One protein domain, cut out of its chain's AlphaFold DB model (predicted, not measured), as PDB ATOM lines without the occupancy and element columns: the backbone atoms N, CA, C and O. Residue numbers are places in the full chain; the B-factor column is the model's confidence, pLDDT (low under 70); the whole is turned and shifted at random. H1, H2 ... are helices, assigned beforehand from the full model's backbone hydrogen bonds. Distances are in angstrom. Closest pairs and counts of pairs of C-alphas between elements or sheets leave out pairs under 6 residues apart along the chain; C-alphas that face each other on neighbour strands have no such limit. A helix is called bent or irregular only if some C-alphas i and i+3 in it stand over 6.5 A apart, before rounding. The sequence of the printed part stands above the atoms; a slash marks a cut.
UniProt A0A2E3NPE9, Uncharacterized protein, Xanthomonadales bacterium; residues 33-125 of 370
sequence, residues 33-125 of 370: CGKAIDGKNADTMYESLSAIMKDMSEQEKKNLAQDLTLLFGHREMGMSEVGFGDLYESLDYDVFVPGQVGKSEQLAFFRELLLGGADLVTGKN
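AT A GLANCE: This is residues 33 to 125 of the 370 residues of an uncharacterized protein of Xanthomonadales bacterium (UniProt A0A2E3NPE9). The long helix H2 runs through the middle of a compact helical body, and the kinked helix H5 packs with its residues 113 to 120 on residues 71 to 75 of H2 and with its residues 106 to 114 on residues 42 to 46 of H1, to which it stands about perpendicular. The short H4 packs on H2, and the short H3 folds back on residues 66 to 70 of H2. The printed part has 93 residues with five named helices, H1 to H5 in that order, and no named strand: all helix. It is compact, with a radius of gyration of the C-alphas of 12.5 A, and rounded, spanning 34 by 29 by 28 A.

HOW THE PARTS SIT: H2, residues 58 to 77, touches H4, residues 93 to 96, closest at the C-alphas of Ala 65 and Tyr 93, 5.1 A apart. H3, residues 84 to 88, touches H2, closest at the C-alphas of Gln 66 and Tyr 88, 6.3 A. H5, residues 103 to 120, touches H2 with residues 113 to 120 alone, closest at the C-alphas of Phe 72 and Gly 117, 6.8 A, at a steep tilt of 57 degrees, the same way. H1, residues 42 to 53, touches H5 with residues 42 to 46 alone, closest at the C-alphas of Ala 42 and Phe 110, 5.0 A, about perpendicular at 86 degrees. H3 is apart from H1, H4 and H5. Every O i to N i+4 pair is within hydrogen-bond range in H1 and H2, 10 of 14 in H5 and 0 of 1 in H3, which has 1 of 2 O i to N i+3 pairs within range; H4 is too short for an O i to N i+4 pair.

IN THESE COORDINATES: H2 is 28.0 A long, from C-alpha 58 at (2.329, 25.848, -53.312). H1 is 16.1 A long. H5 is 21.6 A long, ends at C-alpha 120 at (11.714, 28.189, -32.342), has a kink of 78 degrees near residue 114 and is irregular, with C-alphas 116 and 119 8.3 A apart.

THE WHOLE: The farthest C-alphas, of Asp 55 and Ser 80, are 35.9 A apart. The printed part has no cut, and no link is long. Residues 33 to 34 and 89 to 92 have pLDDT under 70.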
ATOM      1  N   CYS A  33      -7.387  29.853 -35.328       45.78
ATOM      2  CA  CYS A  33      -6.846  28.609 -34.768       45.78
ATOM      3  C   CYS A  33      -6.104  27.845 -35.880       45.78
ATOM      4  O   CYS A  33      -6.567  26.812 -36.360       45.78
ATOM      5  N   GLY A  34      -4.975  28.383 -36.345       59.44
ATOM      6  CA  GLY A  34      -4.023  27.617 -37.139       59.44
ATOM      7  C   GLY A  34      -3.468  26.494 -36.269       59.44
ATOM      8  O   GLY A  34      -3.198  26.707 -35.086       59.44
ATOM      9  N   LYS A  35      -3.327  25.288 -36.826       82.31
ATOM     10  CA  LYS A  35      -2.686  24.182 -36.104       82.31
ATOM     11  C   LYS A  35      -1.275  24.624 -35.707       82.31
ATOM     12  O   LYS A  35      -0.530  25.125 -36.546       82.31
ATOM     13  N   ALA A  36      -0.948  24.479 -34.429       88.88
ATOM     14  CA  ALA A  36       0.388  24.751 -33.926       88.88
ATOM     15  C   ALA A  36       1.334  23.600 -34.289       88.88
ATOM     16  O   ALA A  36       0.899  22.452 -34.400       88.88
ATOM     17  N   ILE A  37       2.621  23.901 -34.453       89.50
ATOM     18  CA  ILE A  37       3.649  22.879 -34.640       89.50
ATOM     19  C   ILE A  37       3.950  22.201 -33.301       89.50
ATOM     20  O   ILE A  37       4.255  22.868 -32.308       89.50
ATOM     21  N   ASP A  38       3.918  20.869 -33.284       90.25
ATOM     22  CA  ASP A  38       4.474  20.065 -32.196       90.25
ATOM     23  C   ASP A  38       5.937  19.700 -32.497       90.25
ATOM     24  O   ASP A  38       6.230  18.707 -33.165       90.25
ATOM     25  N   GLY A  39       6.867  20.514 -31.993       86.88
ATOM     26  CA  GLY A  39       8.312  20.316 -32.138       86.88
ATOM     27  C   GLY A  39       8.935  19.377 -31.101       86.88
ATOM     28  O   GLY A  39      10.150  19.408 -30.920       86.88
ATOM     29  N   LYS A  40       8.151  18.552 -30.389       88.50
ATOM     30  CA  LYS A  40       8.680  17.631 -29.367       88.50
ATOM     31  C   LYS A  40       9.679  16.618 -29.932       88.50
ATOM     32  O   LYS A  40      10.605  16.214 -29.231       88.50
ATOM     33  N   ASN A  41       9.462  16.158 -31.162       91.94
ATOM     34  CA  ASN A  41      10.397  15.334 -31.922       91.94
ATOM     35  C   ASN A  41      10.137  15.466 -33.435       91.94
ATOM     36  O   ASN A  41       9.189  16.119 -33.870       91.94
ATOM     37  N   ALA A  42      10.991  14.836 -34.241       92.62
ATOM     38  CA  ALA A  42      10.911  14.917 -35.696       92.62
ATOM     39  C   ALA A  42       9.597  14.367 -36.276       92.62
ATOM     40  O   ALA A  42       9.075  14.936 -37.233       92.62
ATOM     41  N   ASP A  43       9.049  13.289 -35.706       94.00
ATOM     42  CA  ASP A  43       7.805  12.685 -36.187       94.00
ATOM     43  C   ASP A  43       6.609  13.616 -35.941       94.00
ATOM     44  O   ASP A  43       5.838  13.885 -36.864       94.00
ATOM     45  N   THR A  44       6.499  14.193 -34.739       93.25
ATOM     46  CA  THR A  44       5.421  15.141 -34.408       93.25
ATOM     47  C   THR A  44       5.528  16.437 -35.210       93.25
ATOM     48  O   THR A  44       4.507  16.988 -35.635       93.25
ATOM     49  N   MET A  45       6.752  16.900 -35.486       92.38
ATOM     50  CA  MET A  45       6.992  18.066 -36.339       92.38
ATOM     51  C   MET A  45       6.561  17.781 -37.781       92.38
ATOM     52  O   MET A  45       5.826  18.578 -38.364       92.38
ATOM     53  N   TYR A  46       6.942  16.624 -38.335       93.38
ATOM     54  CA  TYR A  46       6.534  16.192 -39.674       93.38
ATOM     55  C   TYR A  46       5.009  16.093 -39.804       93.38
ATOM     56  O   TYR A  46       4.431  16.582 -40.779       93.38
ATOM     57  N   GLU A  47       4.339  15.475 -38.830       93.69
ATOM     58  CA  GLU A  47       2.879  15.332 -38.825       93.69
ATOM     59  C   GLU A  47       2.178  16.689 -38.718       93.69
ATOM     60  O   GLU A  47       1.225  16.951 -39.458       93.69
ATOM     61  N   SER A  48       2.684  17.579 -37.861       92.38
ATOM     62  CA  SER A  48       2.148  18.931 -37.701       92.38
ATOM     63  C   SER A  48       2.293  19.748 -38.984       92.38
ATOM     64  O   SER A  48       1.306  20.304 -39.466       92.38
ATOM     65  N   LEU A  49       3.488  19.767 -39.586       92.38
ATOM     66  CA  LEU A  49       3.738  20.453 -40.857       92.38
ATOM     67  C   LEU A  49       2.876  19.878 -41.979       92.38
ATOM     68  O   LEU A  49       2.259  20.641 -42.719       92.38
ATOM     69  N   SER A  50       2.733  18.550 -42.053       92.44
ATOM     70  CA  SER A  50       1.852  17.892 -43.030       92.44
ATOM     71  C   SER A  50       0.404  18.344 -42.858       92.44
ATOM     72  O   SER A  50      -0.292  18.606 -43.835       92.44
ATOM     73  N   ALA A  51      -0.055  18.468 -41.613       91.19
ATOM     74  CA  ALA A  51      -1.413  18.871 -41.287       91.19
ATOM     75  C   ALA A  51      -1.685  20.372 -41.488       91.19
ATOM     76  O   ALA A  51      -2.850  20.726 -41.694       91.19
ATOM     77  N   ILE A  52      -0.658  21.223 -41.381       90.19
ATOM     78  CA  ILE A  52      -0.704  22.671 -41.639       90.19
ATOM     79  C   ILE A  52      -0.676  22.933 -43.147       90.19
ATOM     80  O   ILE A  52      -1.529  23.646 -43.666       90.19
ATOM     81  N   MET A  53       0.269  22.314 -43.855       91.69
ATOM     82  CA  MET A  53       0.530  22.564 -45.273       91.69
ATOM     83  C   MET A  53      -0.449  21.866 -46.220       91.69
ATOM     84  O   MET A  53      -0.491  22.218 -47.395       91.69
ATOM     85  N   LYS A  54      -1.244  20.896 -45.746       89.94
ATOM     86  CA  LYS A  54      -2.169  20.109 -46.581       89.94
ATOM     87  C   LYS A  54      -3.069  20.967 -47.476       89.94
ATOM     88  O   LYS A  54      -3.249  20.629 -48.642       89.94
ATOM     89  N   ASP A  55      -3.608  22.047 -46.917       85.69
ATOM     90  CA  ASP A  55      -4.605  22.900 -47.572       85.69
ATOM     91  C   ASP A  55      -4.012  24.247 -48.043       85.69
ATOM     92  O   ASP A  55      -4.741  25.108 -48.529       85.69
ATOM     93  N   MET A  56      -2.692  24.435 -47.907       89.94
ATOM     94  CA  MET A  56      -1.970  25.624 -48.376       89.94
ATOM     95  C   MET A  56      -1.675  25.517 -49.877       89.94
ATOM     96  O   MET A  56      -1.397  24.434 -50.398       89.94
ATOM     97  N   SER A  57      -1.679  26.651 -50.575       89.81
ATOM     98  CA  SER A  57      -1.160  26.738 -51.943       89.81
ATOM     99  C   SER A  57       0.349  26.462 -51.987       89.81
ATOM    100  O   SER A  57       1.050  26.607 -50.986       89.81
ATOM    101  N   GLU A  58       0.885  26.103 -53.158       87.62
ATOM    102  CA  GLU A  58       2.329  25.848 -53.312       87.62
ATOM    103  C   GLU A  58       3.190  27.056 -52.912       87.62
ATOM    104  O   GLU A  58       4.221  26.893 -52.263       87.62
ATOM    105  N   GLN A  59       2.730  28.278 -53.203       86.00
ATOM    106  CA  GLN A  59       3.431  29.490 -52.776       86.00
ATOM    107  C   GLN A  59       3.405  29.659 -51.249       86.00
ATOM    108  O   GLN A  59       4.407  30.037 -50.653       86.00
ATOM    109  N   GLU A  60       2.283  29.370 -50.590       88.50
ATOM    110  CA  GLU A  60       2.183  29.454 -49.129       88.50
ATOM    111  C   GLU A  60       3.057  28.401 -48.433       88.50
ATOM    112  O   GLU A  60       3.699  28.715 -47.430       88.50
ATOM    113  N   LYS A  61       3.138  27.182 -48.987       89.62
ATOM    114  CA  LYS A  61       4.061  26.137 -48.510       89.62
ATOM    115  C   LYS A  61       5.512  26.590 -48.625       89.62
ATOM    116  O   LYS A  61       6.251  26.494 -47.649       89.62
ATOM    117  N   LYS A  62       5.891  27.125 -49.792       87.19
ATOM    118  CA  LYS A  62       7.229  27.671 -50.047       87.19
ATOM    119  C   LYS A  62       7.569  28.786 -49.058       87.19
ATOM    120  O   LYS A  62       8.617  28.730 -48.425       87.19
ATOM    121  N   ASN A  63       6.660  29.741 -48.857       87.69
ATOM    122  CA  ASN A  63       6.864  30.854 -47.930       87.69
ATOM    123  C   ASN A  63       7.087  30.372 -46.488       87.69
ATOM    124  O   ASN A  63       8.019  30.827 -45.830       87.69
ATOM    125  N   LEU A  64       6.267  29.430 -46.007       90.31
ATOM    126  CA  LEU A  64       6.413  28.867 -44.661       90.31
ATOM    127  C   LEU A  64       7.722  28.076 -44.509       90.31
ATOM    128  O   LEU A  64       8.383  28.162 -43.476       90.31
ATOM    129  N   ALA A  65       8.118  27.323 -45.534       90.31
ATOM    130  CA  ALA A  65       9.376  26.588 -45.544       90.31
ATOM    131  C   ALA A  65      10.605  27.515 -45.537       90.31
ATOM    132  O   ALA A  65      11.556  27.274 -44.791       90.31
ATOM    133  N   GLN A  66      10.571  28.611 -46.300       89.31
ATOM    134  CA  GLN A  66      11.600  29.657 -46.260       89.31
ATOM    135  C   GLN A  66      11.670  30.328 -44.882       89.31
ATOM    136  O   GLN A  66      12.762  30.587 -44.385       89.31
ATOM    137  N   ASP A  67      10.525  30.593 -44.241       91.69
ATOM    138  CA  ASP A  67      10.489  31.165 -42.889       91.69
ATOM    139  C   ASP A  67      11.137  30.233 -41.861       91.69
ATOM    140  O   ASP A  67      11.951  30.678 -41.057       91.69
ATOM    141  N   LEU A  68      10.828  28.935 -41.918       90.94
ATOM    142  CA  LEU A  68      11.456  27.929 -41.061       90.94
ATOM    143  C   LEU A  68      12.965  27.845 -41.306       90.94
ATOM    144  O   LEU A  68      13.738  27.862 -40.350       90.94
ATOM    145  N   THR A  69      13.385  27.817 -42.570       89.81
ATOM    146  CA  THR A  69      14.809  27.759 -42.926       89.81
ATOM    147  C   THR A  69      15.561  28.978 -42.398       89.81
ATOM    148  O   THR A  69      16.613  28.826 -41.782       89.81
ATOM    149  N   LEU A  70      14.988  30.179 -42.540       89.19
ATOM    150  CA  LEU A  70      15.568  31.409 -42.003       89.19
ATOM    151  C   LEU A  70      15.666  31.380 -40.471       89.19
ATOM    152  O   LEU A  70      16.692  31.772 -39.922       89.19
ATOM    153  N   LEU A  71      14.627  30.912 -39.773       90.81
ATOM    154  CA  LEU A  71      14.612  30.842 -38.307       90.81
ATOM    155  C   LEU A  71      15.701  29.909 -37.764       90.81
ATOM    156  O   LEU A  71      16.426  30.280 -36.837       90.81
ATOM    157  N   PHE A  72      15.825  28.711 -38.338       88.12
ATOM    158  CA  PHE A  72      16.846  27.748 -37.926       88.12
ATOM    159  C   PHE A  72      18.251  28.193 -38.345       88.12
ATOM    160  O   PHE A  72      19.143  28.234 -37.500       88.12
ATOM    161  N   GLY A  73      18.434  28.628 -39.597       84.62
ATOM    162  CA  GLY A  73      19.727  29.100 -40.097       84.62
ATOM    163  C   GLY A  73      20.252  30.316 -39.331       84.62
ATOM    164  O   GLY A  73      21.419  30.356 -38.945       84.62
ATOM    165  N   HIS A  74      19.382  31.279 -39.004       84.62
ATOM    166  CA  HIS A  74      19.755  32.410 -38.155       84.62
ATOM    167  C   HIS A  74      20.246  31.950 -36.778       84.62
ATOM    168  O   HIS A  74      21.175  32.537 -36.227       84.62
ATOM    169  N   ARG A  75      19.606  30.951 -36.163       84.38
ATOM    170  CA  ARG A  75      20.007  30.481 -34.828       84.38
ATOM    171  C   ARG A  75      21.401  29.859 -34.831       84.38
ATOM    172  O   ARG A  75      22.122  30.038 -33.854       84.38
ATOM    173  N   GLU A  76      21.761  29.155 -35.896       80.75
ATOM    174  CA  GLU A  76      23.076  28.524 -36.024       80.75
ATOM    175  C   GLU A  76      24.183  29.541 -36.336       80.75
ATOM    176  O   GLU A  76      25.251  29.476 -35.733       80.75
ATOM    177  N   MET A  77      23.917  30.495 -37.234       77.88
ATOM    178  CA  MET A  77      24.941  31.393 -37.792       77.88
ATOM    179  C   MET A  77      24.976  32.792 -37.142       77.88
ATOM    180  O   MET A  77      25.992  33.486 -37.148       77.88
ATOM    181  N   GLY A  78      23.864  33.237 -36.551       76.31
ATOM    182  CA  GLY A  78      23.686  34.598 -36.041       76.31
ATOM    183  C   GLY A  78      23.559  35.665 -37.142       76.31
ATOM    184  O   GLY A  78      23.864  35.450 -38.312       76.31
ATOM    185  N   MET A  79      23.117  36.873 -36.768       73.62
ATOM    186  CA  MET A  79      22.825  37.966 -37.719       73.62
ATOM    187  C   MET A  79      24.010  38.417 -38.588       73.62
ATOM    188  O   MET A  79      23.791  39.008 -39.644       73.62
ATOM    189  N   SER A  80      25.253  38.210 -38.147       70.00
ATOM    190  CA  SER A  80      26.455  38.648 -38.870       70.00
ATOM    191  C   SER A  80      26.749  37.834 -40.128       70.00
ATOM    192  O   SER A  80      27.465  38.324 -41.000       70.00
ATOM    193  N   GLU A  81      26.213  36.619 -40.216       72.19
ATOM    194  CA  GLU A  81      26.502  35.662 -41.288       72.19
ATOM    195  C   GLU A  81      25.337  35.500 -42.275       72.19
ATOM    196  O   GLU A  81      25.539  35.001 -43.377       72.19
ATOM    197  N   VAL A  82      24.145  36.003 -41.932       77.69
ATOM    198  CA  VAL A  82      22.976  36.010 -42.822       77.69
ATOM    199  C   VAL A  82      23.225  36.955 -44.004       77.69
ATOM    200  O   VAL A  82      23.291  38.181 -43.856       77.69
ATOM    201  N   GLY A  83      23.349  36.391 -45.202       79.25
ATOM    202  CA  GLY A  83      23.381  37.109 -46.469       79.25
ATOM    203  C   GLY A  83      21.981  37.461 -46.977       79.25
ATOM    204  O   GLY A  83      20.964  37.035 -46.441       79.25
ATOM    205  N   PHE A  84      21.909  38.251 -48.055       82.69
ATOM    206  CA  PHE A  84      20.621  38.580 -48.684       82.69
ATOM    207  C   PHE A  84      19.905  37.329 -49.222       82.69
ATOM    208  O   PHE A  84      18.689  37.216 -49.080       82.69
ATOM    209  N   GLY A  85      20.663  36.392 -49.808       80.31
ATOM    210  CA  GLY A  85      20.127  35.133 -50.338       80.31
ATOM    211  C   GLY A  85      19.432  34.290 -49.269       80.31
ATOM    212  O   GLY A  85      18.400  33.690 -49.540       80.31
ATOM    213  N   ASP A  86      19.896  34.352 -48.023       82.12
ATOM    214  CA  ASP A  86      19.334  33.561 -46.924       82.12
ATOM    215  C   ASP A  86      17.962  34.073 -46.451       82.12
ATOM    216  O   ASP A  86      17.216  33.351 -45.795       82.12
ATOM    217  N   LEU A  87      17.585  35.310 -46.799       83.25
ATOM    218  CA  LEU A  87      16.315  35.911 -46.369       83.25
ATOM    219  C   LEU A  87      15.091  35.339 -47.100       83.25
ATOM    220  O   LEU A  87      13.986  35.339 -46.536       83.25
ATOM    221  N   TYR A  88      15.280  34.924 -48.360       79.62
ATOM    222  CA  TYR A  88      14.206  34.535 -49.282       79.62
ATOM    223  C   TYR A  88      14.566  33.362 -50.212       79.62
ATOM    224  O   TYR A  88      13.667  32.685 -50.693       79.62
ATOM    225  N   GLU A  89      15.840  33.072 -50.471       65.75
ATOM    226  CA  GLU A  89      16.286  32.067 -51.449       65.75
ATOM    227  C   GLU A  89      17.160  30.980 -50.798       65.75
ATOM    228  O   GLU A  89      18.251  30.667 -51.272       65.75
ATOM    229  N   SER A  90      16.696  30.374 -49.701       63.56
ATOM    230  CA  SER A  90      17.430  29.259 -49.090       63.56
ATOM    231  C   SER A  90      17.297  27.984 -49.930       63.56
ATOM    232  O   SER A  90      16.181  27.534 -50.186       63.56
ATOM    233  N   LEU A  91      18.418  27.363 -50.303       58.91
ATOM    234  CA  LEU A  91      18.463  26.142 -51.125       58.91
ATOM    235  C   LEU A  91      17.795  24.923 -50.464       58.91
ATOM    236  O   LEU A  91      17.349  24.023 -51.166       58.91
ATOM    237  N   ASP A  92      17.661  24.936 -49.137       65.38
ATOM    238  CA  ASP A  92      17.159  23.807 -48.354       65.38
ATOM    239  C   ASP A  92      15.698  23.978 -47.902       65.38
ATOM    240  O   ASP A  92      15.261  23.316 -46.968       65.38
ATOM    241  N   TYR A  93      14.879  24.839 -48.521       75.00
ATOM    242  CA  TYR A  93      13.485  24.962 -48.055       75.00
ATOM    243  C   TYR A  93      12.674  23.667 -48.294       75.00
ATOM    244  O   TYR A  93      11.730  23.378 -47.556       75.00
ATOM    245  N   ASP A  94      13.053  22.847 -49.282       81.06
ATOM    246  CA  ASP A  94      12.332  21.620 -49.646       81.06
ATOM    247  C   ASP A  94      12.280  20.588 -48.500       81.06
ATOM    248  O   ASP A  94      11.279  19.875 -48.360       81.06
ATOM    249  N   VAL A  95      13.278  20.540 -47.601       84.31
ATOM    250  CA  VAL A  95      13.232  19.647 -46.422       84.31
ATOM    251  C   VAL A  95      12.099  20.005 -45.459       84.31
ATOM    252  O   VAL A  95      11.607  19.119 -44.766       84.31
ATOM    253  N   PHE A  96      11.596  21.241 -45.454       88.69
ATOM    254  CA  PHE A  96      10.461  21.633 -44.609       88.69
ATOM    255  C   PHE A  96       9.088  21.402 -45.249       88.69
ATOM    256  O   PHE A  96       8.084  21.514 -44.545       88.69
ATOM    257  N   VAL A  97       9.013  21.062 -46.542       89.44
ATOM    258  CA  VAL A  97       7.748  20.779 -47.238       89.44
ATOM    259  C   VAL A  97       7.505  19.263 -47.265       89.44
ATOM    260  O   VAL A  97       8.175  18.545 -48.012       89.44
ATOM    261  N   PRO A  98       6.548  18.723 -46.482       87.31
ATOM    262  CA  PRO A  98       6.365  17.278 -46.359       87.31
ATOM    263  C   PRO A  98       6.138  16.592 -47.708       87.31
ATOM    264  O   PRO A  98       5.229  16.954 -48.456       87.31
ATOM    265  N   GLY A  99       6.960  15.581 -48.001       85.06
ATOM    266  CA  GLY A  99       6.887  14.801 -49.240       85.06
ATOM    267  C   GLY A  99       7.702  15.333 -50.426       85.06
ATOM    268  O   GLY A  99       7.723  14.651 -51.448       85.06
ATOM    269  N   GLN A 100       8.381  16.483 -50.310       85.38
ATOM    270  CA  GLN A 100       9.321  16.958 -51.344       85.38
ATOM    271  C   GLN A 100      10.643  16.179 -51.347       85.38
ATOM    272  O   GLN A 100      11.186  15.884 -52.408       85.38
ATOM    273  N   VAL A 101      11.128  15.778 -50.170       87.50
ATOM    274  CA  VAL A 101      12.248  14.834 -50.022       87.50
ATOM    275  C   VAL A 101      11.776  13.539 -49.357       87.50
ATOM    276  O   VAL A 101      10.644  13.438 -48.871       87.50
ATOM    277  N   GLY A 102      12.628  12.512 -49.330       89.69
ATOM    278  CA  GLY A 102      12.274  11.235 -48.712       89.69
ATOM    279  C   GLY A 102      11.954  11.402 -47.222       89.69
ATOM    280  O   GLY A 102      12.749  11.970 -46.480       89.69
ATOM    281  N   LYS A 103      10.824  10.860 -46.737       90.88
ATOM    282  CA  LYS A 103      10.389  11.019 -45.329       90.88
ATOM    283  C   LYS A 103      11.493  10.703 -44.312       90.88
ATOM    284  O   LYS A 103      11.634  11.406 -43.321       90.88
ATOM    285  N   SER A 104      12.281   9.653 -44.536       91.56
ATOM    286  CA  SER A 104      13.394   9.285 -43.652       91.56
ATOM    287  C   SER A 104      14.507  10.339 -43.596       91.56
ATOM    288  O   SER A 104      15.092  10.533 -42.537       91.56
ATOM    289  N   GLU A 105      14.788  11.011 -44.714       89.62
ATOM    290  CA  GLU A 105      15.763  12.105 -44.812       89.62
ATOM    291  C   GLU A 105      15.220  13.363 -44.130       89.62
ATOM    292  O   GLU A 105      15.889  13.959 -43.291       89.62
ATOM    293  N   GLN A 106      13.948  13.675 -44.378       90.94
ATOM    294  CA  GLN A 106      13.215  14.761 -43.730       90.94
ATOM    295  C   GLN A 106      13.217  14.633 -42.198       90.94
ATOM    296  O   GLN A 106      13.528  15.577 -41.475       90.94
ATOM    297  N   LEU A 107      12.939  13.427 -41.688       93.12
ATOM    298  CA  LEU A 107      12.991  13.144 -40.254       93.12
ATOM    299  C   LEU A 107      14.413  13.233 -39.689       93.12
ATOM    300  O   LEU A 107      14.573  13.665 -38.551       93.12
ATOM    301  N   ALA A 108      15.437  12.817 -40.442       90.44
ATOM    302  CA  ALA A 108      16.827  12.959 -40.013       90.44
ATOM    303  C   ALA A 108      17.204  14.440 -39.860       90.44
ATOM    304  O   ALA A 108      17.740  14.820 -38.824       90.44
ATOM    305  N   PHE A 109      16.820  15.277 -40.826       88.81
ATOM    306  CA  PHE A 109      17.045  16.720 -40.774       88.81
ATOM    307  C   PHE A 109      16.330  17.376 -39.582       88.81
ATOM    308  O   PHE A 109      16.945  18.095 -38.800       88.81
ATOM    309  N   PHE A 110      15.048  17.059 -39.362       91.00
ATOM    310  CA  PHE A 110      14.307  17.587 -38.212       91.00
ATOM    311  C   PHE A 110      14.892  17.141 -36.869       91.00
ATOM    312  O   PHE A 110      14.823  17.902 -35.907       91.00
ATOM    313  N   ARG A 111      15.476  15.937 -36.768       92.50
ATOM    314  CA  ARG A 111      16.148  15.510 -35.529       92.50
ATOM    315  C   ARG A 111      17.303  16.437 -35.190       92.50
ATOM    316  O   ARG A 111      17.349  16.894 -34.055       92.50
ATOM    317  N   GLU A 112      18.169  16.734 -36.155       88.88
ATOM    318  CA  GLU A 112      19.312  17.631 -35.952       88.88
ATOM    319  C   GLU A 112      18.849  19.035 -35.539       88.88
ATOM    320  O   GLU A 112      19.263  19.545 -34.498       88.88
ATOM    321  N   LEU A 113      17.889  19.616 -36.265       87.00
ATOM    322  CA  LEU A 113      17.362  20.950 -35.960       87.00
ATOM    323  C   LEU A 113      16.727  21.054 -34.565       87.00
ATOM    324  O   LEU A 113      16.888  22.050 -33.854       87.00
ATOM    325  N   LEU A 114      15.982  20.026 -34.151       89.38
ATOM    326  CA  LEU A 114      15.264  20.035 -32.878       89.38
ATOM    327  C   LEU A 114      16.175  19.806 -31.664       89.38
ATOM    328  O   LEU A 114      15.766  20.175 -30.563       89.38
ATOM    329  N   LEU A 115      17.401  19.279 -31.831       87.06
ATOM    330  CA  LEU A 115      18.374  19.151 -30.730       87.06
ATOM    331  C   LEU A 115      18.690  20.504 -30.086       87.06
ATOM    332  O   LEU A 115      18.955  20.572 -28.886       87.06
ATOM    333  N   GLY A 116      18.647  21.570 -30.885       82.12
ATOM    334  CA  GLY A 116      18.987  22.915 -30.454       82.12
ATOM    335  C   GLY A 116      17.903  23.958 -30.674       82.12
ATOM    336  O   GLY A 116      18.076  25.036 -30.126       82.12
ATOM    337  N   GLY A 117      16.833  23.695 -31.435       86.56
ATOM    338  CA  GLY A 117      15.889  24.729 -31.889       86.56
ATOM    339  C   GLY A 117      14.400  24.412 -31.727       86.56
ATOM    340  O   GLY A 117      13.573  25.070 -32.354       86.56
ATOM    341  N   ALA A 118      14.019  23.433 -30.897       87.88
ATOM    342  CA  ALA A 118      12.608  23.073 -30.700       87.88
ATOM    343  C   ALA A 118      11.726  24.244 -30.213       87.88
ATOM    344  O   ALA A 118      10.554  24.339 -30.587       87.88
ATOM    345  N   ASP A 119      12.280  25.167 -29.424       89.69
ATOM    346  CA  ASP A 119      11.606  26.379 -28.942       89.69
ATOM    347  C   ASP A 119      11.310  27.403 -30.052       89.69
ATOM    348  O   ASP A 119      10.411  28.232 -29.899       89.69
ATOM    349  N   LEU A 120      12.000  27.322 -31.197       88.88
ATOM    350  CA  LEU A 120      11.714  28.189 -32.342       88.88
ATOM    351  C   LEU A 120      10.353  27.899 -32.968       88.88
ATOM    352  O   LEU A 120       9.775  28.809 -33.556       88.88
ATOM    353  N   VAL A 121       9.850  26.666 -32.855       90.25
ATOM    354  CA  VAL A 121       8.664  26.203 -33.592       90.25
ATOM    355  C   VAL A 121       7.549  25.662 -32.702       90.25
ATOM    356  O   VAL A 121       6.380  25.759 -33.068       90.25
ATOM    357  N   THR A 122       7.871  25.107 -31.532       92.56
ATOM    358  CA  THR A 122       6.878  24.430 -30.687       92.56
ATOM    359  C   THR A 122       5.796  25.395 -30.209       92.56
ATOM    360  O   THR A 122       6.085  26.425 -29.607       92.56
ATOM    361  N   GLY A 123       4.532  25.043 -30.454       89.88
ATOM    362  CA  GLY A 123       3.376  25.851 -30.062       89.88
ATOM    363  C   GLY A 123       3.079  27.031 -30.992       89.88
ATOM    364  O   GLY A 123       2.069  27.700 -30.788       89.88
ATOM    365  N   LYS A 124       3.899  27.262 -32.025       92.19
ATOM    366  CA  LYS A 124       3.704  28.337 -33.002       92.19
ATOM    367  C   LYS A 124       2.902  27.851 -34.199       92.19
ATOM    368  O   LYS A 124       3.077  26.726 -34.670       92.19
ATOM    369  N   ASN A 125       2.013  28.699 -34.700       91.19
ATOM    370  CA  ASN A 125       1.339  28.481 -35.977       91.19
ATOM    371  C   ASN A 125       2.107  29.178 -37.124       91.19
ATOM    372  O   ASN A 125       3.080  29.896 -36.900       91.19
TER     373      ASN A 125